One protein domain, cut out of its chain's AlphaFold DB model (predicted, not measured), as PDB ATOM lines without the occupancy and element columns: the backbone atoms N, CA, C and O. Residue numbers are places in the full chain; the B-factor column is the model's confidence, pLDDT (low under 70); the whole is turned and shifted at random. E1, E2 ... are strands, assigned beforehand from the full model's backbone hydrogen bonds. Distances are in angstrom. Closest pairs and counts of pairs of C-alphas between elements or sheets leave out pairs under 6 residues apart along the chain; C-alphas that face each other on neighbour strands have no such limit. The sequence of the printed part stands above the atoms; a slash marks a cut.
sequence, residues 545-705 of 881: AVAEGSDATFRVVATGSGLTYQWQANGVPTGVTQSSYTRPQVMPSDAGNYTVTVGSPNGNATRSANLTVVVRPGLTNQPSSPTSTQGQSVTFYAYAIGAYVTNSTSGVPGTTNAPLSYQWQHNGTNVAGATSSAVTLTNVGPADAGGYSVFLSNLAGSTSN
ATOM      1  N   ALA A 545     -36.508  -3.555  17.895       88.19
ATOM      2  CA  ALA A 545     -37.207  -4.835  17.850       88.19
ATOM      3  C   ALA A 545     -37.269  -5.428  19.260       88.19
ATOM      4  O   ALA A 545     -36.229  -5.651  19.879       88.19
ATOM      5  N   VAL A 546     -38.475  -5.667  19.770       89.50
ATOM      6  CA  VAL A 546     -38.699  -6.194  21.127       89.50
ATOM      7  C   VAL A 546     -39.778  -7.269  21.123       89.50
ATOM      8  O   VAL A 546     -40.635  -7.305  20.238       89.50
ATOM      9  N   ALA A 547     -39.718  -8.160  22.108       87.19
ATOM     10  CA  ALA A 547     -40.764  -9.141  22.351       87.19
ATOM     11  C   ALA A 547     -42.069  -8.469  22.795       87.19
ATOM     12  O   ALA A 547     -42.042  -7.467  23.511       87.19
ATOM     13  N   GLU A 548     -43.201  -9.058  22.418       87.06
ATOM     14  CA  GLU A 548     -44.509  -8.745  22.996       87.06
ATOM     15  C   GLU A 548     -44.438  -8.710  24.537       87.06
ATOM     16  O   GLU A 548     -43.815  -9.569  25.164       87.06
ATOM     17  N   GLY A 549     -45.038  -7.685  25.143       87.00
ATOM     18  CA  GLY A 549     -45.005  -7.447  26.588       87.00
ATOM     19  C   GLY A 549     -43.717  -6.801  27.120       87.00
ATOM     20  O   GLY A 549     -43.652  -6.498  28.306       87.00
ATOM     21  N   SER A 550     -42.700  -6.551  26.287       91.00
ATOM     22  CA  SER A 550     -41.511  -5.766  26.676       91.00
ATOM     23  C   SER A 550     -41.714  -4.263  26.453       91.00
ATOM     24  O   SER A 550     -42.649  -3.846  25.777       91.00
ATOM     25  N   ASP A 551     -40.814  -3.431  26.978       93.56
ATOM     26  CA  ASP A 551     -40.838  -1.982  26.749       93.56
ATOM     27  C   ASP A 551     -39.969  -1.605  25.537       93.56
ATOM     28  O   ASP A 551     -38.833  -2.064  25.405       93.56
ATOM     29  N   ALA A 552     -40.460  -0.717  24.667       94.31
ATOM     30  CA  ALA A 552     -39.690  -0.147  23.558       94.31
ATOM     31  C   ALA A 552     -39.353   1.321  23.826       94.31
ATOM     32  O   ALA A 552     -40.251   2.119  24.080       94.31
ATOM     33  N   THR A 553     -38.075   1.705  23.731       95.81
ATOM     34  CA  THR A 553     -37.632   3.093  23.962       95.81
ATOM     35  C   THR A 553     -36.973   3.695  22.727       95.81
ATOM     36  O   THR A 553     -35.996   3.160  22.213       95.81
ATOM     37  N   PHE A 554     -37.454   4.867  22.320       96.69
ATOM     38  CA  PHE A 554     -36.887   5.701  21.266       96.69
ATOM     39  C   PHE A 554     -36.247   6.941  21.888       96.69
ATOM     40  O   PHE A 554     -36.799   7.533  22.815       96.69
ATOM     41  N   ARG A 555     -35.072   7.343  21.395       95.38
ATOM     42  CA  ARG A 555     -34.329   8.505  21.902       95.38
ATOM     43  C   ARG A 555     -33.861   9.382  20.754       95.38
ATOM     44  O   ARG A 555     -33.432   8.866  19.730       95.38
ATOM     45  N   VAL A 556     -33.904  10.692  20.945       96.19
ATOM     46  CA  VAL A 556     -33.326  11.678  20.029       96.19
ATOM     47  C   VAL A 556     -32.389  12.591  20.811       96.19
ATOM     48  O   VAL A 556     -32.674  12.947  21.953       96.19
ATOM     49  N   VAL A 557     -31.267  12.975  20.207       95.00
ATOM     50  CA  VAL A 557     -30.373  14.001  20.761       95.00
ATOM     51  C   VAL A 557     -30.346  15.162  19.785       95.00
ATOM     52  O   VAL A 557     -30.077  14.977  18.597       95.00
ATOM     53  N   ALA A 558     -30.639  16.356  20.286       94.06
ATOM     54  CA  ALA A 558     -30.658  17.585  19.514       94.06
ATOM     55  C   ALA A 558     -29.969  18.712  20.289       94.06
ATOM     56  O   ALA A 558     -29.971  18.726  21.520       94.06
ATOM     57  N   THR A 559     -29.393  19.658  19.557       90.88
ATOM     58  CA  THR A 559     -28.840  20.909  20.086       90.88
ATOM     59  C   THR A 559     -29.614  22.087  19.512       90.88
ATOM     60  O   THR A 559     -30.150  21.997  18.409       90.88
ATOM     61  N   GLY A 560     -29.677  23.190  20.252       89.06
ATOM     62  CA  GLY A 560     -30.389  24.404  19.856       89.06
ATOM     63  C   GLY A 560     -30.990  25.115  21.066       89.06
ATOM     64  O   GLY A 560     -31.049  24.556  22.162       89.06
ATOM     65  N   SER A 561     -31.424  26.360  20.887       88.69
ATOM     66  CA  SER A 561     -32.075  27.129  21.956       88.69
ATOM     67  C   SER A 561     -33.573  26.822  22.033       88.69
ATOM     68  O   SER A 561     -34.251  26.804  21.010       88.69
ATOM     69  N   GLY A 562     -34.104  26.621  23.246       89.19
ATOM     70  CA  GLY A 562     -35.549  26.472  23.475       89.19
ATOM     71  C   GLY A 562     -36.169  25.222  22.843       89.19
ATOM     72  O   GLY A 562     -37.250  25.308  22.267       89.19
ATOM     73  N   LEU A 563     -35.474  24.082  22.910       93.06
ATOM     74  CA  LEU A 563     -35.931  22.836  22.293       93.06
ATOM     75  C   LEU A 563     -37.232  22.318  22.918       93.06
ATOM     76  O   LEU A 563     -37.346  22.205  24.138       93.06
ATOM     77  N   THR A 564     -38.173  21.924  22.067       95.50
ATOM     78  CA  THR A 564     -39.398  21.205  22.435       95.50
ATOM     79  C   THR A 564     -39.464  19.883  21.680       95.50
ATOM     80  O   THR A 564     -38.920  19.764  20.584       95.50
ATOM     81  N   TYR A 565     -40.115  18.870  22.252       96.50
ATOM     82  CA  TYR A 565     -40.274  17.563  21.611       96.50
ATOM     83  C   TYR A 565     -41.753  17.215  21.516       96.50
ATOM     84  O   TYR A 565     -42.536  17.543  22.404       96.50
ATOM     85  N   GLN A 566     -42.129  16.532  20.442       96.81
ATOM     86  CA  GLN A 566     -43.457  15.961  20.282       96.81
ATOM     87  C   GLN A 566     -43.341  14.611  19.582       96.81
ATOM     88  O   GLN A 566     -42.943  14.538  18.417       96.81
ATOM     89  N   TRP A 567     -43.701  13.545  20.293       97.19
ATOM     90  CA  TRP A 567     -43.695  12.188  19.750       97.19
ATOM     91  C   TRP A 567     -45.048  11.800  19.164       97.19
ATOM     92  O   TRP A 567     -46.093  12.025  19.781       97.19
ATOM     93  N   GLN A 568     -45.012  11.154  18.007       96.12
ATOM     94  CA  GLN A 568     -46.145  10.552  17.323       96.12
ATOM     95  C   GLN A 568     -45.910   9.047  17.170       96.12
ATOM     96  O   GLN A 568     -44.831   8.630  16.747       96.12
ATOM     97  N   ALA A 569     -46.921   8.243  17.483       93.56
ATOM     98  CA  ALA A 569     -46.948   6.806  17.240       93.56
ATOM     99  C   ALA A 569     -47.935   6.531  16.101       93.56
ATOM    100  O   ALA A 569     -49.107   6.888  16.203       93.56
ATOM    101  N   ASN A 570     -47.461   5.946  15.000       87.50
ATOM    102  CA  ASN A 570     -48.247   5.685  13.790       87.50
ATOM    103  C   ASN A 570     -49.019   6.927  13.285       87.50
ATOM    104  O   ASN A 570     -50.173   6.838  12.882       87.50
ATOM    105  N   GLY A 571     -48.379   8.103  13.342       88.25
ATOM    106  CA  GLY A 571     -48.967   9.389  12.937       88.25
ATOM    107  C   GLY A 571     -49.857  10.066  13.990       88.25
ATOM    108  O   GLY A 571     -50.300  11.191  13.770       88.25
ATOM    109  N   VAL A 572     -50.095   9.437  15.147       91.62
ATOM    110  CA  VAL A 572     -50.936   9.984  16.223       91.62
ATOM    111  C   VAL A 572     -50.070  10.580  17.341       91.62
ATOM    112  O   VAL A 572     -49.207   9.877  17.870       91.62
ATOM    113  N   PRO A 573     -50.278  11.847  17.754       94.19
ATOM    114  CA  PRO A 573     -49.553  12.449  18.871       94.19
ATOM    115  C   PRO A 573     -49.749  11.687  20.188       94.19
ATOM    116  O   PRO A 573     -50.868  11.383  20.585       94.19
ATOM    117  N   THR A 574     -48.651  11.431  20.895       93.56
ATOM    118  CA  THR A 574     -48.642  10.693  22.174       93.56
ATOM    119  C   THR A 574     -48.727  11.603  23.403       93.56
ATOM    120  O   THR A 574     -48.936  11.121  24.510       93.56
ATOM    121  N   GLY A 575     -48.514  12.912  23.224       92.44
ATOM    122  CA  GLY A 575     -48.409  13.892  24.313       92.44
ATOM    123  C   GLY A 575     -47.045  13.932  25.016       92.44
ATOM    124  O   GLY A 575     -46.830  14.794  25.864       92.44
ATOM    125  N   VAL A 576     -46.105  13.051  24.661       95.25
ATOM    126  CA  VAL A 576     -44.767  13.013  25.270       95.25
ATOM    127  C   VAL A 576     -43.889  14.134  24.721       95.25
ATOM    128  O   VAL A 576     -43.744  14.282  23.503       95.25
ATOM    129  N   THR A 577     -43.286  14.899  25.637       95.81
ATOM    130  CA  THR A 577     -42.499  16.112  25.350       95.81
ATOM    131  C   THR A 577     -41.026  16.015  25.743       95.81
ATOM    132  O   THR A 577     -40.284  16.992  25.651       95.81
ATOM    133  N   GLN A 578     -40.581  14.835  26.165       95.62
ATOM    134  CA  GLN A 578     -39.188  14.550  26.494       95.62
ATOM    135  C   GLN A 578     -38.400  14.114  25.246       95.62
ATOM    136  O   GLN A 578     -38.966  13.658  24.252       95.62
ATOM    137  N   SER A 579     -37.068  14.178  25.316       94.88
ATOM    138  CA  SER A 579     -36.156  13.694  24.263       94.88
ATOM    139  C   SER A 579     -36.149  12.165  24.094       94.88
ATOM    140  O   SER A 579     -35.490  11.630  23.200       94.88
ATOM    141  N   SER A 580     -36.905  11.447  24.924       95.25
ATOM    142  CA  SER A 580     -37.129  10.011  24.825       95.25
ATOM    143  C   SER A 580     -38.605   9.665  24.970       95.25
ATOM    144  O   SER A 580     -39.292  10.244  25.810       95.25
ATOM    145  N   TYR A 581     -39.052   8.671  24.214       96.06
ATOM    146  CA  TYR A 581     -40.380   8.080  24.316       96.06
ATOM    147  C   TYR A 581     -40.266   6.582  24.588       96.06
ATOM    148  O   TYR A 581     -39.600   5.872  23.834       96.06
ATOM    149  N   THR A 582     -40.925   6.105  25.643       96.06
ATOM    150  CA  THR A 582     -41.013   4.677  25.972       96.06
ATOM    151  C   THR A 582     -42.458   4.211  25.845       96.06
ATOM    152  O   THR A 582     -43.352   4.781  26.468       96.06
ATOM    153  N   ARG A 583     -42.679   3.163  25.048       95.25
ATOM    154  CA  ARG A 583     -43.938   2.419  24.972       95.25
ATOM    155  C   ARG A 583     -43.817   1.181  25.865       95.25
ATOM    156  O   ARG A 583     -43.085   0.267  25.482       95.25
ATOM    157  N   PRO A 584     -44.472   1.148  27.037       93.31
ATOM    158  CA  PRO A 584     -44.416  -0.014  27.907       93.31
ATOM    159  C   PRO A 584     -45.319  -1.138  27.398       93.31
ATOM    160  O   PRO A 584     -46.331  -0.855  26.755       93.31
ATOM    161  N   GLN A 585     -44.981  -2.386  27.737       90.62
ATOM    162  CA  GLN A 585     -45.825  -3.566  27.479       90.62
ATOM    163  C   GLN A 585     -46.324  -3.644  26.022       90.62
ATOM    164  O   GLN A 585     -47.526  -3.707  25.764       90.62
ATOM    165  N   VAL A 586     -45.396  -3.593  25.064       91.88
ATOM    166  CA  VAL A 586     -45.712  -3.510  23.631       91.88
ATOM    167  C   VAL A 586     -46.604  -4.659  23.165       91.88
ATOM    168  O   VAL A 586     -46.304  -5.833  23.385       91.88
ATOM    169  N   MET A 587     -47.680  -4.312  22.465       88.25
ATOM    170  CA  MET A 587     -48.585  -5.270  21.824       88.25
ATOM    171  C   MET A 587     -48.355  -5.305  20.308       88.25
ATOM    172  O   MET A 587     -47.834  -4.340  19.750       88.25
ATOM    173  N   PRO A 588     -48.782  -6.361  19.587       83.69
ATOM    174  CA  PRO A 588     -48.669  -6.431  18.125       83.69
ATOM    175  C   PRO A 588     -49.206  -5.198  17.379       83.69
ATOM    176  O   PRO A 588     -48.627  -4.776  16.380       83.69
ATOM    177  N   SER A 589     -50.281  -4.587  17.887       82.62
ATOM    178  CA  SER A 589     -50.877  -3.355  17.348       82.62
ATOM    179  C   SER A 589     -49.979  -2.120  17.446       82.62
ATOM    180  O   SER A 589     -50.225  -1.128  16.765       82.62
ATOM    181  N   ASP A 590     -48.957  -2.160  18.299       89.25
ATOM    182  CA  ASP A 590     -48.060  -1.033  18.553       89.25
ATOM    183  C   ASP A 590     -46.926  -0.960  17.530       89.25
ATOM    184  O   ASP A 590     -46.208   0.042  17.479       89.25
ATOM    185  N   ALA A 591     -46.760  -2.003  16.709       87.00
ATOM    186  CA  ALA A 591     -45.797  -2.026  15.623       87.00
ATOM    187  C   ALA A 591     -46.029  -0.869  14.639       87.00
ATOM    188  O   ALA A 591     -47.155  -0.428  14.393       87.00
ATOM    189  N   GLY A 592     -44.941  -0.396  14.034       87.44
ATOM    190  CA  GLY A 592     -44.980   0.670  13.037       87.44
ATOM    191  C   GLY A 592     -44.106   1.862  13.392       87.44
ATOM    192  O   GLY A 592     -43.073   1.716  14.043       87.44
ATOM    193  N   ASN A 593     -44.462   3.033  12.880       92.81
ATOM    194  CA  ASN A 593     -43.554   4.169  12.815       92.81
ATOM    195  C   ASN A 593     -43.704   5.102  14.023       92.81
ATOM    196  O   ASN A 593     -44.797   5.575  14.321       92.81
ATOM    197  N   TYR A 594     -42.590   5.412  14.678       95.06
ATOM    198  CA  TYR A 594     -42.497   6.359  15.783       95.06
ATOM    199  C   TYR A 594     -41.686   7.563  15.327       95.06
ATOM    200  O   TYR A 594     -40.507   7.452  14.988       95.06
ATOM    201  N   THR A 595     -42.338   8.719  15.300       95.75
ATOM    202  CA  THR A 595     -41.783   9.965  14.777       95.75
ATOM    203  C   THR A 595     -41.660  10.988  15.893       95.75
ATOM    204  O   THR A 595     -42.613  11.210  16.633       95.75
ATOM    205  N   VAL A 596     -40.507  11.640  16.007       97.31
ATOM    206  CA  VAL A 596     -40.318  12.805  16.875       97.31
ATOM    207  C   VAL A 596     -40.172  14.054  16.027       97.31
ATOM    208  O   VAL A 596     -39.359  14.098  15.102       97.31
ATOM    209  N   THR A 597     -40.941  15.081  16.369       96.62
ATOM    210  CA  THR A 597     -40.726  16.443  15.890       96.62
ATOM    211  C   THR A 597     -40.057  17.230  17.004       96.62
ATOM    212  O   THR A 597     -40.618  17.378  18.090       96.62
ATOM    213  N   VAL A 598     -38.842  17.706  16.742       96.81
ATOM    214  CA  VAL A 598     -38.095  18.595  17.632       96.81
ATOM    215  C   VAL A 598     -38.324  20.024  17.160       96.81
ATOM    216  O   VAL A 598     -37.983  20.361  16.027       96.81
ATOM    217  N   GLY A 599     -38.947  20.845  17.997       92.88
ATOM    218  CA  GLY A 599     -39.196  22.256  17.738       92.88
ATOM    219  C   GLY A 599     -38.135  23.148  18.375       92.88
ATOM    220  O   GLY A 599     -37.531  22.806  19.388       92.88
ATOM    221  N   SER A 600     -37.936  24.316  17.782       90.69
ATOM    222  CA  SER A 600     -37.211  25.454  18.347       90.69
ATOM    223  C   SER A 600     -37.924  26.740  17.910       90.69
ATOM    224  O   SER A 600     -38.727  26.690  16.973       90.69
ATOM    225  N   PRO A 601     -37.617  27.910  18.496       86.75
ATOM    226  CA  PRO A 601     -38.146  29.189  18.019       86.75
ATOM    227  C   PRO A 601     -37.895  29.468  16.525       86.75
ATOM    228  O   PRO A 601     -38.601  30.279  15.938       86.75
ATOM    229  N   ASN A 602     -36.925  28.782  15.907       80.00
ATOM    230  CA  ASN A 602     -36.485  29.014  14.528       80.00
ATOM    231  C   ASN A 602     -36.880  27.897  13.553       80.00
ATOM    232  O   ASN A 602     -36.354  27.831  12.444       80.00
ATOM    233  N   GLY A 603     -37.764  26.987  13.963       86.75
ATOM    234  CA  GLY A 603     -38.262  25.916  13.106       86.75
ATOM    235  C   GLY A 603     -38.186  24.537  13.743       86.75
ATOM    236  O   GLY A 603     -37.861  24.373  14.923       86.75
ATOM    237  N   ASN A 604     -38.515  23.537  12.930       92.31
ATOM    238  CA  ASN A 604     -38.852  22.193  13.370       92.31
ATOM    239  C   ASN A 604     -38.036  21.177  12.564       92.31
ATOM    240  O   ASN A 604     -37.866  21.331  11.355       92.31
ATOM    241  N   ALA A 605     -37.577  20.109  13.209       94.06
ATOM    242  CA  ALA A 605     -36.923  18.986  12.550       94.06
ATOM    243  C   ALA A 605     -37.593  17.673  12.960       94.06
ATOM    244  O   ALA A 605     -37.796  17.416  14.145       94.06
ATOM    245  N   THR A 606     -37.899  16.822  11.981       94.38
ATOM    246  CA  THR A 606     -38.607  15.556  12.208       94.38
ATOM    247  C   THR A 606     -37.714  14.363  11.882       94.38
ATOM    248  O   THR A 606     -36.982  14.378  10.886       94.38
ATOM    249  N   ARG A 607     -37.741  13.327  12.726       96.19
ATOM    250  CA  ARG A 607     -37.048  12.047  12.507       96.19
ATOM    251  C   ARG A 607     -37.924  10.883  12.947       96.19
ATOM    252  O   ARG A 607     -38.695  11.023  13.891       96.19
ATOM    253  N   SER A 608     -37.747   9.734  12.304       93.94
ATOM    254  CA  SER A 608     -38.594   8.561  12.514       93.94
ATOM    255  C   SER A 608     -37.770   7.292  12.697       93.94
ATOM    256  O   SER A 608     -36.700   7.152  12.108       93.94
ATOM    257  N   ALA A 609     -38.309   6.363  13.476       94.00
ATOM    258  CA  ALA A 609     -37.810   5.008  13.658       94.00
ATOM    259  C   ALA A 609     -38.980   4.020  13.638       94.00
ATOM    260  O   ALA A 609     -40.111   4.390  13.944       94.00
ATOM    261  N   ASN A 610     -38.727   2.762  13.292       91.50
ATOM    262  CA  ASN A 610     -39.750   1.719  13.294       91.50
ATOM    263  C   ASN A 610     -39.645   0.827  14.538       91.50
ATOM    264  O   ASN A 610     -38.549   0.401  14.912       91.50
ATOM    265  N   LEU A 611     -40.797   0.519  15.136       91.19
ATOM    266  CA  LEU A 611     -40.982  -0.555  16.103       91.19
ATOM    267  C   LEU A 611     -41.367  -1.839  15.371       91.19
ATOM    268  O   LEU A 611     -42.382  -1.881  14.669       91.19
ATOM    269  N   THR A 612     -40.597  -2.896  15.591       87.75
ATOM    270  CA  THR A 612     -40.958  -4.264  15.218       87.75
ATOM    271  C   THR A 612     -41.303  -5.044  16.480       87.75
ATOM    272  O   THR A 612     -40.490  -5.129  17.400       87.75
ATOM    273  N   VAL A 613     -42.501  -5.627  16.523       86.62
ATOM    274  CA  VAL A 613     -42.930  -6.466  17.650       86.62
ATOM    275  C   VAL A 613     -42.734  -7.928  17.271       86.62
ATOM    276  O   VAL A 613     -43.223  -8.381  16.234       86.62
ATOM    277  N   VAL A 614     -41.988  -8.659  18.094       85.56
ATOM    278  CA  VAL A 614     -41.763 -10.099  17.939       85.56
ATOM    279  C   VAL A 614     -42.786 -10.834  18.793       85.56
ATOM    280  O   VAL A 614     -42.858 -10.591  19.995       85.56
ATOM    281  N   VAL A 615     -43.558 -11.742  18.196       84.25
ATOM    282  CA  VAL A 615     -44.504 -12.603  18.929       84.25
ATOM    283  C   VAL A 615     -43.994 -14.040  19.004       84.25
ATOM    284  O   VAL A 615     -43.123 -14.436  18.222       84.25
ATOM    285  N   ARG A 616     -44.514 -14.831  19.953       81.06
ATOM    286  CA  ARG A 616     -44.103 -16.237  20.138       81.06
ATOM    287  C   ARG A 616     -44.313 -17.062  18.855       81.06
ATOM    288  O   ARG A 616     -45.283 -16.814  18.138       81.06
ATOM    289  N   PRO A 617     -43.446 -18.051  18.557       79.69
ATOM    290  CA  PRO A 617     -43.588 -18.883  17.364       79.69
ATOM    291  C   PRO A 617     -44.896 -19.683  17.361       79.69
ATOM    292  O   PRO A 617     -45.262 -20.284  18.376       79.69
ATOM    293  N   GLY A 618     -45.555 -19.745  16.202       75.62
ATOM    294  CA  GLY A 618     -46.731 -20.584  15.960       75.62
ATOM    295  C   GLY A 618     -46.403 -21.776  15.058       75.62
ATOM    296  O   GLY A 618     -45.759 -21.609  14.023       75.62
ATOM    297  N   LEU A 619     -46.852 -22.979  15.430       74.75
ATOM    298  CA  LEU A 619     -46.766 -24.170  14.574       74.75
ATOM    299  C   LEU A 619     -47.838 -24.116  13.489       74.75
ATOM    300  O   LEU A 619     -49.020 -23.982  13.793       74.75
ATOM    301  N   THR A 620     -47.420 -24.260  12.236       76.12
ATOM    302  CA  THR A 620     -48.326 -24.337  11.084       76.12
ATOM    303  C   THR A 620     -48.583 -25.772  10.646       76.12
ATOM    304  O   THR A 620     -49.627 -26.042  10.061       76.12
ATOM    305  N   ASN A 621     -47.676 -26.704  10.954       77.44
ATOM    306  CA  ASN A 621     -47.880 -28.128  10.709       77.44
ATOM    307  C   ASN A 621     -47.229 -28.977  11.811       77.44
ATOM    308  O   ASN A 621     -46.063 -28.765  12.155       77.44
ATOM    309  N   GLN A 622     -47.994 -29.920  12.365       76.62
ATOM    310  CA  GLN A 622     -47.591 -30.753  13.500       76.62
ATOM    311  C   GLN A 622     -46.849 -32.020  13.033       76.62
ATOM    312  O   GLN A 622     -47.168 -32.539  11.960       76.62
ATOM    313  N   PRO A 623     -45.898 -32.557  13.825       83.19
ATOM    314  CA  PRO A 623     -45.288 -33.848  13.526       83.19
ATOM    315  C   PRO A 623     -46.347 -34.963  13.581       83.19
ATOM    316  O   PRO A 623     -47.139 -35.023  14.520       83.19
ATOM    317  N   SER A 624     -46.383 -35.842  12.579       83.56
ATOM    318  CA  SER A 624     -47.282 -37.004  12.543       83.56
ATOM    319  C   SER A 624     -46.677 -38.201  13.286       83.56
ATOM    320  O   SER A 624     -45.464 -38.251  13.456       83.56
ATOM    321  N   SER A 625     -47.505 -39.165  13.717       86.25
ATOM    322  CA  SER A 625     -47.080 -40.423  14.366       86.25
ATOM    323  C   SER A 625     -46.838 -41.533  13.325       86.25
ATOM    324  O   SER A 625     -47.813 -42.100  12.824       86.25
ATOM    325  N   PRO A 626     -45.584 -41.857  12.950       85.75
ATOM    326  CA  PRO A 626     -45.297 -42.882  11.953       85.75
ATOM    327  C   PRO A 626     -45.192 -44.289  12.564       85.75
ATOM    328  O   PRO A 626     -44.746 -44.479  13.698       85.75
ATOM    329  N   THR A 627     -45.518 -45.297  11.753       82.94
ATOM    330  CA  THR A 627     -45.121 -46.695  11.983       82.94
ATOM    331  C   THR A 627     -44.030 -47.061  10.978       82.94
ATOM    332  O   THR A 627     -44.201 -46.810   9.786       82.94
ATOM    333  N   SER A 628     -42.919 -47.637  11.436       85.31
ATOM    334  CA  SER A 628     -41.786 -48.025  10.584       85.31
ATOM    335  C   SER A 628     -41.288 -49.428  10.908       85.31
ATOM    336  O   SER A 628     -41.408 -49.888  12.041       85.31
ATOM    337  N   THR A 629     -40.741 -50.128   9.918       83.62
ATOM    338  CA  THR A 629     -40.137 -51.447  10.119       83.62
ATOM    339  C   THR A 629     -38.707 -51.317  10.627       83.62
ATOM    340  O   THR A 629     -37.995 -50.365  10.297       83.62
ATOM    341  N   GLN A 630     -38.278 -52.282  11.442       85.38
ATOM    342  CA  GLN A 630     -36.918 -52.308  11.973       85.38
ATOM    343  C   GLN A 630     -35.875 -52.167  10.850       85.38
ATOM    344  O   GLN A 630     -35.949 -52.843   9.822       85.38
ATOM    345  N   GLY A 631     -34.895 -51.290  11.065       84.31
ATOM    346  CA  GLY A 631     -33.796 -51.022  10.138       84.31
ATOM    347  C   GLY A 631     -34.071 -49.941   9.087       84.31
ATOM    348  O   GLY A 631     -33.156 -49.556   8.363       84.31
ATOM    349  N   GLN A 632     -35.293 -49.404   9.009       88.12
ATOM    350  CA  GLN A 632     -35.625 -48.301   8.099       88.12
ATOM    351  C   GLN A 632     -35.308 -46.925   8.701       88.12
ATOM    352  O   GLN A 632     -34.925 -46.805   9.863       88.12
ATOM    353  N   SER A 633     -35.446 -45.865   7.899       90.19
ATOM    354  CA  SER A 633     -35.304 -44.477   8.361       90.19
ATOM    355  C   SER A 633     -36.665 -43.789   8.475       90.19
ATOM    356  O   SER A 633     -37.564 -44.057   7.681       90.19
ATOM    357  N   VAL A 634     -36.814 -42.892   9.448       90.69
ATOM    358  CA  VAL A 634     -38.037 -42.119   9.710       90.69
ATOM    359  C   VAL A 634     -37.678 -40.653   9.901       90.69
ATOM    360  O   VAL A 634     -36.741 -40.346  10.632       90.69
ATOM    361  N   THR A 635     -38.441 -39.744   9.294       90.81
ATOM    362  CA  THR A 635     -38.257 -38.297   9.471       90.81
ATOM    363  C   THR A 635     -39.495 -37.668  10.094       90.81
ATOM    364  O   THR A 635     -40.598 -37.824   9.573       90.81
ATOM    365  N   PHE A 636     -39.293 -36.908  11.167       90.06
ATOM    366  CA  PHE A 636     -40.292 -36.002  11.723       90.06
ATOM    367  C   PHE A 636     -40.083 -34.596  11.167       90.06
ATOM    368  O   PHE A 636     -38.949 -34.128  11.074       90.06
ATOM    369  N   TYR A 637     -41.179 -33.914  10.837       86.50
ATOM    370  CA  TYR A 637     -41.170 -32.536  10.350       86.50
ATOM    371  C   TYR A 637     -41.951 -31.625  11.295       86.50
ATOM    372  O   TYR A 637     -42.994 -32.010  11.818       86.50
ATOM    373  N   ALA A 638     -41.465 -30.401  11.463       84.00
ATOM    374  CA  ALA A 638     -42.115 -29.332  12.199       84.00
ATOM    375  C   ALA A 638     -41.983 -28.020  11.423       84.00
ATOM    376  O   ALA A 638     -40.898 -27.444  11.308       84.00
ATOM    377  N   TYR A 639     -43.107 -27.528  10.908       80.56
ATOM    378  CA  TYR A 639     -43.158 -26.252  10.202       80.56
ATOM    379  C   TYR A 639     -43.765 -25.195  11.120       80.56
ATOM    380  O   TYR A 639     -44.819 -25.410  11.720       80.56
ATOM    381  N   ALA A 640     -43.077 -24.065  11.252       73.56
ATOM    382  CA  ALA A 640     -43.457 -22.994  12.158       73.56
ATOM    383  C   ALA A 640     -43.189 -21.629  11.527       73.56
ATOM    384  O   ALA A 640     -42.313 -21.493  10.672       73.56
ATOM    385  N   ILE A 641     -43.940 -20.627  11.976       71.50
ATOM    386  CA  ILE A 641     -43.746 -19.226  11.614       71.50
ATOM    387  C   ILE A 641     -43.328 -18.474  12.877       71.50
ATOM    388  O   ILE A 641     -44.039 -18.480  13.886       71.50
ATOM    389  N   GLY A 642     -42.168 -17.820  12.818       65.44
ATOM    390  CA  GLY A 642     -41.816 -16.765  13.757       65.44
ATOM    391  C   GLY A 642     -42.403 -15.479  13.209       65.44
ATOM    392  O   GLY A 642     -42.002 -15.049  12.137       65.44
ATOM    393  N   ALA A 643     -43.383 -14.872  13.866       66.50
ATOM    394  CA  ALA A 643     -43.997 -13.671  13.311       66.50
ATOM    395  C   ALA A 643     -43.286 -12.416  13.839       66.50
ATOM    396  O   ALA A 643     -43.331 -12.107  15.031       66.50
ATOM    397  N   TYR A 644     -42.640 -11.676  12.935       63.66
ATOM    398  CA  TYR A 644     -42.483 -10.238  13.111       63.66
ATOM    399  C   TYR A 644     -43.783  -9.564  12.703       63.66
ATOM    400  O   TYR A 644     -44.261  -9.758  11.585       63.66
ATOM    401  N   VAL A 645     -44.340  -8.746  13.585       65.56
ATOM    402  CA  VAL A 645     -45.451  -7.870  13.232       65.56
ATOM    403  C   VAL A 645     -44.850  -6.545  12.787       65.56
ATOM    404  O   VAL A 645     -44.227  -5.829  13.574       65.56
ATOM    405  N   THR A 646     -44.988  -6.250  11.494       58.03
ATOM    406  CA  THR A 646     -44.651  -4.948  10.910       58.03
ATOM    407  C   THR A 646     -45.924  -4.287  10.394       58.03
ATOM    408  O   THR A 646     -46.813  -4.953   9.855       58.03
ATOM    409  N   ASN A 647     -46.033  -2.974  10.583       53.34
ATOM    410  CA  ASN A 647     -47.137  -2.200  10.032       53.34
ATOM    411  C   ASN A 647     -46.934  -2.071   8.512       53.34
ATOM    412  O   ASN A 647     -46.094  -1.293   8.062       53.34
ATOM    413  N   SER A 648     -47.655  -2.877   7.729       47.84
ATOM    414  CA  SER A 648     -47.796  -2.667   6.288       47.84
ATOM    415  C   SER A 648     -48.930  -1.678   6.057       47.84
ATOM    416  O   SER A 648     -50.051  -1.878   6.530       47.84
ATOM    417  N   THR A 649     -48.671  -0.654   5.250       45.69
ATOM    418  CA  THR A 649     -49.639   0.351   4.790       45.69
ATOM    419  C   THR A 649     -50.830  -0.232   4.012       45.69
ATOM    420  O   THR A 649     -51.723   0.518   3.630       45.69
ATOM    421  N   SER A 650     -50.888  -1.554   3.786       44.53
ATOM    422  CA  SER A 650     -52.003  -2.249   3.125       44.53
ATOM    423  C   SER A 650     -53.033  -2.880   4.079       44.53
ATOM    424  O   SER A 650     -53.864  -3.663   3.623       44.53
ATOM    425  N   GLY A 651     -52.983  -2.612   5.390       42.56
ATOM    426  CA  GLY A 651     -53.971  -3.136   6.351       42.56
ATOM    427  C   GLY A 651     -53.866  -4.642   6.638       42.56
ATOM    428  O   GLY A 651     -54.736  -5.204   7.296       42.56
ATOM    429  N   VAL A 652     -52.793  -5.295   6.182       40.44
ATOM    430  CA  VAL A 652     -52.459  -6.690   6.502       40.44
ATOM    431  C   VAL A 652     -51.069  -6.689   7.131       40.44
ATOM    432  O   VAL A 652     -50.134  -6.275   6.448       40.44
ATOM    433  N   PRO A 653     -50.887  -7.115   8.395       49.84
ATOM    434  CA  PRO A 653     -49.564  -7.212   8.999       49.84
ATOM    435  C   PRO A 653     -48.637  -8.025   8.096       49.84
ATOM    436  O   PRO A 653     -48.897  -9.196   7.825       49.84
ATOM    437  N   GLY A 654     -47.570  -7.398   7.599       47.97
ATOM    438  CA  GLY A 654     -46.547  -8.106   6.844       47.97
ATOM    439  C   GLY A 654     -45.795  -9.004   7.814       47.97
ATOM    440  O   GLY A 654     -44.953  -8.515   8.569       47.97
ATOM    441  N   THR A 655     -46.127 -10.294   7.842       54.28
ATOM    442  CA  THR A 655     -45.395 -11.277   8.636       54.28
ATOM    443  C   THR A 655     -44.130 -11.651   7.875       54.28
ATOM    444  O   THR A 655     -44.148 -12.392   6.896       54.28
ATOM    445  N   THR A 656     -43.000 -11.092   8.296       56.59
ATOM    446  CA  THR A 656     -41.688 -11.616   7.895       56.59
ATOM    447  C   THR A 656     -41.250 -12.646   8.930       56.59
ATOM    448  O   THR A 656     -41.602 -12.538  10.107       56.59
ATOM    449  N   ASN A 657     -40.540 -13.687   8.487       63.22
ATOM    450  CA  ASN A 657     -40.213 -14.813   9.354       63.22
ATOM    451  C   ASN A 657     -39.090 -14.419  10.328       63.22
ATOM    452  O   ASN A 657     -37.944 -14.223   9.918       63.22
ATOM    453  N   ALA A 658     -39.420 -14.292  11.609       70.19
ATOM    454  CA  ALA A 658     -38.450 -14.146  12.679       70.19
ATOM    455  C   ALA A 658     -37.555 -15.386  12.771       70.19
ATOM    456  O   ALA A 658     -38.063 -16.497  12.596       70.19
ATOM    457  N   PRO A 659     -36.246 -15.233  13.053       76.62
ATOM    458  CA  PRO A 659     -35.356 -16.361  13.276       76.62
ATOM    459  C   PRO A 659     -35.931 -17.287  14.348       76.62
ATOM    460  O   PRO A 659     -36.289 -16.844  15.442       76.62
ATOM    461  N   LEU A 660     -36.025 -18.571  14.011       81.75
ATOM    462  CA  LEU A 660     -36.527 -19.625  14.883       81.75
ATOM    463  C   LEU A 660     -35.379 -20.532  15.308       81.75
ATOM    464  O   LEU A 660     -34.535 -20.892  14.491       81.75
ATOM    465  N   SER A 661     -35.395 -20.946  16.569       87.44
ATOM    466  CA  SER A 661     -34.565 -22.046  17.065       87.44
ATOM    467  C   SER A 661     -35.440 -23.267  17.336       87.44
ATOM    468  O   SER A 661     -36.502 -23.136  17.950       87.44
ATOM    469  N   TYR A 662     -34.989 -24.439  16.884       89.00
ATOM    470  CA  TYR A 662     -35.649 -25.731  17.087       89.00
ATOM    471  C   TYR A 662     -34.845 -26.571  18.084       89.00
ATOM    472  O   TYR A 662     -33.618 -26.504  18.098       89.00
ATOM    473  N   GLN A 663     -35.526 -27.398  18.872       91.44
ATOM    474  CA  GLN A 663     -34.910 -28.452  19.676       91.44
ATOM    475  C   GLN A 663     -35.858 -29.649  19.753       91.44
ATOM    476  O   GLN A 663     -36.911 -29.564  20.385       91.44
ATOM    477  N   TRP A 664     -35.494 -30.764  19.122       91.38
ATOM    478  CA  TRP A 664     -36.270 -32.005  19.220       91.38
ATOM    479  C   TRP A 664     -35.972 -32.762  20.514       91.38
ATOM    480  O   TRP A 664     -34.849 -32.722  21.028       91.38
ATOM    481  N   GLN A 665     -36.971 -33.480  21.019       92.06
ATOM    482  CA  GLN A 665     -36.889 -34.338  22.195       92.06
ATOM    483  C   GLN A 665     -37.479 -35.723  21.920       92.06
ATOM    484  O   GLN A 665     -38.522 -35.814  21.277       92.06
ATOM    485  N   HIS A 666     -36.857 -36.773  22.466       91.62
ATOM    486  CA  HIS A 666     -37.377 -38.145  22.543       91.62
ATOM    487  C   HIS A 666     -37.677 -38.474  24.006       91.62
ATOM    488  O   HIS A 666     -36.809 -38.330  24.866       91.62
ATOM    489  N   ASN A 667     -38.926 -38.836  24.308       88.12
ATOM    490  CA  ASN A 667     -39.419 -39.125  25.660       88.12
ATOM    491  C   ASN A 667     -39.008 -38.063  26.709       88.12
ATOM    492  O   ASN A 667     -38.634 -38.387  27.834       88.12
ATOM    493  N   GLY A 668     -39.052 -36.783  26.321       84.50
ATOM    494  CA  GLY A 668     -38.719 -35.636  27.179       84.50
ATOM    495  C   GLY A 668     -37.228 -35.284  27.278       84.50
ATOM    496  O   GLY A 668     -36.883 -34.326  27.963       84.50
ATOM    497  N   THR A 669     -36.338 -36.008  26.590       88.88
ATOM    498  CA  THR A 669     -34.892 -35.724  26.572       88.88
ATOM    499  C   THR A 669     -34.471 -35.144  25.226       88.88
ATOM    500  O   THR A 669     -34.890 -35.642  24.185       88.88
ATOM    501  N   ASN A 670     -33.631 -34.104  25.225       90.50
ATOM    502  CA  ASN A 670     -33.134 -33.479  23.995       90.50
ATOM    503  C   ASN A 670     -32.392 -34.486  23.108       90.50
ATOM    504  O   ASN A 670     -31.418 -35.107  23.536       90.50
ATOM    505  N   VAL A 671     -32.803 -34.579  21.846       89.69
ATOM    506  CA  VAL A 671     -32.050 -35.292  20.813       89.69
ATOM    507  C   VAL A 671     -30.875 -34.403  20.408       89.69
ATOM    508  O   VAL A 671     -31.062 -33.274  19.940       89.69
ATOM    509  N   ALA A 672     -29.653 -34.879  20.640       87.38
ATOM    510  CA  ALA A 672     -28.442 -34.105  20.390       87.38
ATOM    511  C   ALA A 672     -28.337 -33.690  18.911       87.38
ATOM    512  O   ALA A 672     -28.513 -34.508  18.012       87.38
ATOM    513  N   GLY A 673     -28.061 -32.406  18.658       85.69
ATOM    514  CA  GLY A 673     -27.891 -31.857  17.306       85.69
ATOM    515  C   GLY A 673     -29.178 -31.681  16.491       85.69
ATOM    516  O   GLY A 673     -29.132 -31.125  15.397       85.69
ATOM    517  N   ALA A 674     -30.337 -32.093  17.009       90.69
ATOM    518  CA  ALA A 674     -31.614 -31.957  16.319       90.69
ATOM    519  C   ALA A 674     -32.200 -30.543  16.499       90.69
ATOM    520  O   ALA A 674     -33.177 -30.341  17.224       90.69
ATOM    521  N   THR A 675     -31.584 -29.560  15.836       90.69
ATOM    522  CA  THR A 675     -31.940 -28.129  15.923       90.69
ATOM    523  C   THR A 675     -32.489 -27.546  14.619       90.69
ATOM    524  O   THR A 675     -32.483 -26.333  14.411       90.69
ATOM    525  N   SER A 676     -32.955 -28.405  13.715       89.25
ATOM    526  CA  SER A 676     -33.593 -28.024  12.451       89.25
ATOM    527  C   SER A 676     -35.099 -28.298  12.470       89.25
ATOM    528  O   SER A 676     -35.619 -28.971  13.362       89.25
ATOM    529  N   SER A 677     -35.805 -27.814  11.446       86.75
ATOM    530  CA  SER A 677     -37.242 -28.053  11.238       86.75
ATOM    531  C   SER A 677     -37.611 -29.516  10.969       86.75
ATOM    532  O   SER A 677     -38.791 -29.854  10.950       86.75
ATOM    533  N   ALA A 678     -36.628 -30.397  10.790       88.94
ATOM    534  CA  ALA A 678     -36.824 -31.832  10.680       88.94
ATOM    535  C   ALA A 678     -35.752 -32.591  11.470       88.94
ATOM    536  O   ALA A 678     -34.621 -32.114  11.601       88.94
ATOM    537  N   VAL A 679     -36.107 -33.778  11.963       90.75
ATOM    538  CA  VAL A 679     -35.169 -34.744  12.547       90.75
ATOM    539  C   VAL A 679     -35.373 -36.105  11.889       90.75
ATOM    540  O   VAL A 679     -36.500 -36.598  11.805       90.75
ATOM    541  N   THR A 680     -34.286 -36.704  11.404       91.69
ATOM    542  CA  THR A 680     -34.287 -38.021  10.757       91.69
ATOM    543  C   THR A 680     -33.580 -39.033  11.645       91.69
ATOM    544  O   THR A 680     -32.433 -38.832  12.034       91.69
ATOM    545  N   LEU A 681     -34.265 -40.134  11.932       91.81
ATOM    546  CA  LEU A 681     -33.735 -41.310  12.607       91.81
ATOM    547  C   LEU A 681     -33.426 -42.361  11.546       91.81
ATOM    548  O   LEU A 681     -34.280 -42.660  10.712       91.81
ATOM    549  N   THR A 682     -32.225 -42.926  11.566       90.31
ATOM    550  CA  THR A 682     -31.800 -43.971  10.625       90.31
ATOM    551  C   THR A 682     -31.662 -45.304  11.338       90.31
ATOM    552  O   THR A 682     -31.195 -45.326  12.473       90.31
ATOM    553  N   ASN A 683     -31.971 -46.409  10.653       89.62
ATOM    554  CA  ASN A 683     -31.837 -47.765  11.194       89.62
ATOM    555  C   ASN A 683     -32.642 -47.974  12.493       89.62
ATOM    556  O   ASN A 683     -32.111 -48.465  13.487       89.62
ATOM    557  N   VAL A 684     -33.920 -47.581  12.480       90.50
ATOM    558  CA  VAL A 684     -34.764 -47.577  13.683       90.50
ATOM    559  C   VAL A 684     -34.923 -48.977  14.278       90.50
ATOM    560  O   VAL A 684     -35.182 -49.952  13.568       90.50
ATOM    561  N   GLY A 685     -34.791 -49.079  15.597       87.69
ATOM    562  CA  GLY A 685     -35.012 -50.286  16.386       87.69
ATOM    563  C   GLY A 685     -36.003 -50.062  17.534       87.69
ATOM    564  O   GLY A 685     -36.495 -48.955  17.733       87.69
ATOM    565  N   PRO A 686     -36.303 -51.101  18.334       82.12
ATOM    566  CA  PRO A 686     -37.265 -50.997  19.434       82.12
ATOM    567  C   PRO A 686     -36.944 -49.905  20.470       82.12
ATOM    568  O   PRO A 686     -37.861 -49.379  21.091       82.12
ATOM    569  N   ALA A 687     -35.666 -49.548  20.646       84.88
ATOM    570  CA  ALA A 687     -35.234 -48.492  21.565       84.88
ATOM    571  C   ALA A 687     -35.570 -47.071  21.071       84.88
ATOM    572  O   ALA A 687     -35.691 -46.159  21.885       84.88
ATOM    573  N   ASP A 688     -35.750 -46.890  19.760       88.88
ATOM    574  CA  ASP A 688     -36.092 -45.595  19.164       88.88
ATOM    575  C   ASP A 688     -37.598 -45.313  19.231       88.88
ATOM    576  O   ASP A 688     -38.024 -44.169  19.057       88.88
ATOM    577  N   ALA A 689     -38.416 -46.338  19.499       85.56
ATOM    578  CA  ALA A 689     -39.854 -46.192  19.686       85.56
ATOM    579  C   ALA A 689     -40.172 -45.252  20.864       85.56
ATOM    580  O   ALA A 689     -39.420 -45.144  21.835       85.56
ATOM    581  N   GLY A 690     -41.298 -44.545  20.782       86.62
ATOM    582  CA  GLY A 690     -41.713 -43.588  21.810       86.62
ATOM    583  C   GLY A 690     -42.074 -42.215  21.258       86.62
ATOM    584  O   GLY A 690     -42.270 -42.036  20.056       86.62
ATOM    585  N   GLY A 691     -42.237 -41.253  22.162       89.12
ATOM    586  CA  GLY A 691     -42.753 -39.929  21.852       89.12
ATOM    587  C   GLY A 691     -41.672 -38.947  21.409       89.12
ATOM    588  O   GLY A 691     -40.690 -38.754  22.120       89.12
ATOM    589  N   TYR A 692     -41.890 -38.271  20.285       91.06
ATOM    590  CA  TYR A 692     -41.048 -37.201  19.759       91.06
ATOM    591  C   TYR A 692     -41.784 -35.863  19.813       91.06
ATOM    592  O   TYR A 692     -42.928 -35.757  19.381       91.06
ATOM    593  N   SER A 693     -41.134 -34.825  20.335       89.38
ATOM    594  CA  SER A 693     -41.676 -33.458  20.384       89.38
ATOM    595  C   SER A 693     -40.617 -32.440  19.975       89.38
ATOM    596  O   SER A 693     -39.430 -32.759  19.927       89.38
ATOM    597  N   VAL A 694     -41.037 -31.215  19.656       89.50
ATOM    598  CA  VAL A 694     -40.140 -30.125  19.259       89.50
ATOM    599  C   VAL A 694     -40.454 -28.862  20.049       89.50
ATOM    600  O   VAL A 694     -41.613 -28.464  20.186       89.50
ATOM    601  N   PHE A 695     -39.408 -28.221  20.558       87.69
ATOM    602  CA  PHE A 695     -39.470 -26.908  21.183       87.69
ATOM    603  C   PHE A 695     -39.041 -25.849  20.177       87.69
ATOM    604  O   PHE A 695     -37.970 -25.943  19.577       87.69
ATOM    605  N   LEU A 696     -39.885 -24.836  20.007       87.00
ATOM    606  CA  LEU A 696     -39.638 -23.700  19.127       87.00
ATOM    607  C   LEU A 696     -39.423 -22.461  19.976       87.00
ATOM    608  O   LEU A 696     -40.207 -22.221  20.889       87.00
ATOM    609  N   SER A 697     -38.409 -21.656  19.674       85.00
ATOM    610  CA  SER A 697     -38.157 -20.410  20.404       85.00
ATOM    611  C   SER A 697     -37.713 -19.262  19.500       85.00
ATOM    612  O   SER A 697     -37.083 -19.476  18.461       85.00
ATOM    613  N   ASN A 698     -38.072 -18.042  19.901       85.12
ATOM    614  CA  ASN A 698     -37.551 -16.779  19.375       85.12
ATOM    615  C   ASN A 698     -37.433 -15.745  20.519       85.12
ATOM    616  O   ASN A 698     -37.564 -16.100  21.691       85.12
ATOM    617  N   LEU A 699     -37.208 -14.463  20.196       82.62
ATOM    618  CA  LEU A 699     -37.077 -13.386  21.193       82.62
ATOM    619  C   LEU A 699     -38.288 -13.275  22.142       82.62
ATOM    620  O   LEU A 699     -38.122 -12.860  23.282       82.62
ATOM    621  N   ALA A 700     -39.487 -13.655  21.692       81.06
ATOM    622  CA  ALA A 700     -40.720 -13.588  22.475       81.06
ATOM    623  C   ALA A 700     -40.951 -14.802  23.389       81.06
ATOM    624  O   ALA A 700     -41.952 -14.861  24.102       81.06
ATOM    625  N   GLY A 701     -40.037 -15.775  23.376       80.31
ATOM    626  CA  GLY A 701     -40.090 -16.974  24.203       80.31
ATOM    627  C   GLY A 701     -40.296 -18.251  23.394       80.31
ATOM    628  O   GLY A 701     -40.104 -18.287  22.175       80.31
ATOM    629  N   SER A 702     -40.658 -19.325  24.098       80.19
ATOM    630  CA  SER A 702     -40.785 -20.669  23.535       80.19
ATOM    631  C   SER A 702     -42.222 -21.185  23.510       80.19
ATOM    632  O   SER A 702     -42.996 -20.931  24.434       80.19
ATOM    633  N   THR A 703     -42.534 -21.993  22.501       77.62
ATOM    634  CA  THR A 703     -43.764 -22.788  22.403       77.62
ATOM    635  C   THR A 703     -43.379 -24.270  22.398       77.62
ATOM    636  O   THR A 703     -42.611 -24.706  21.538       77.62
ATOM    637  N   SER A 704     -43.900 -25.044  23.354       68.31
ATOM    638  CA  SER A 704     -43.829 -26.512  23.357       68.31
ATOM    639  C   SER A 704     -45.103 -27.075  22.749       68.31
ATOM    640  O   SER A 704     -46.183 -26.610  23.111       68.31
ATOM    641  N   ASN A 705     -45.005 -28.080  21.884       68.94
ATOM    642  CA  ASN A 705     -46.192 -28.695  21.296       68.94
ATOM    643  C   ASN A 705     -46.116 -30.223  21.234       68.94
ATOM    644  O   ASN A 705     -45.092 -30.832  21.536       68.94
TER     645      ASN A 705
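Overview. This is residues 545 to 705 of the 881 residues of an uncharacterized protein of Verrucomicrobia bacterium (UniProt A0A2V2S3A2). Two small lobes of strands stand end to end and make a long rod; in each, two layers of strands are loosely and only partly face to face. In the first lobe E2 and E5 lie over the long strands E4, E6 and E7; in the second, the pairs E8 with E11 and E10 with E15 lie over the sheet E14, E16, E17, and the hairpin E12 and E13 sits at the join, beside the end of E7. The printed part has 161 residues and no named helix; its 17 strands follow as E1 to E17, the class is all strand, and the largest sheet is branched and mixed. The whole is extended, with a radius of gyration of the C-alphas of 23.5 A and spans of 82 by 29 by 19 A.

Arrangement. E1, residues 545 to 547, is parallel to E7, residues 603 to 614, with N 614 and O 546 at 2.9 A. E2, residues 552 to 555, is antiparallel to E5, residues 580 to 583, with N 554 and O 581 at 2.8 A, and runs on into E3, residues 557 to 559, which pairs with no named strand. E6, residues 592 to 600, has E4, residues 564 to 569, on one side, with N 568 and O 595 at 2.8 A, and E7 on the other, a hairpin with N 594 and O 609 at 2.8 A. The closest C-alphas of E4 and E5, Trp 567 and Tyr 581, are 7.0 A apart. E7 also pairs with E12, residues 643 to 646, with N 645 and O 613 at 2.9 A; E12 and E13, residues 654 to 657, form a hairpin, with N 644 and O 656 at 3.1 A. E8, residues 618 to 621, is antiparallel to E11, residues 639 to 641, with N 618 and O 641 at 3.0 A. E9, residues 627 to 629, pairs with no named strand. E10, residues 634 to 637, is antiparallel to E15, residues 678 to 681, with N 636 and O 679 at 2.9 A. E10 runs on into E11, and E11 into E12. E16, residues 690 to 698, is the inner strand between E14, residues 661 to 666, with N 665 and O 693 at 2.8 A, and E17, residues 701 to 704, a hairpin with N 703 and O 696 at 2.8 A. The closest C-alphas of E14 and E15, Trp 664 and Val 679, are 7.3 A apart.

Along the chain. E1 begins at C-alpha 545, (-37.207, -4.835, 17.850). E7 is 36.5 A long, E16 27.2 A and E6 26.5 A. E17 ends at C-alpha 704, (-43.829, -26.512, 23.357).

Size, cuts and confidence. The two C-alphas farthest apart, Pro 601 and Gln 630, are 81.7 A apart. The printed part has no cut, and the link from E14 to E15, 11 residues, is long. The mean pLDDT of the printed part is 84.9; residues 642 to 657 and 704 to 705 are under 70.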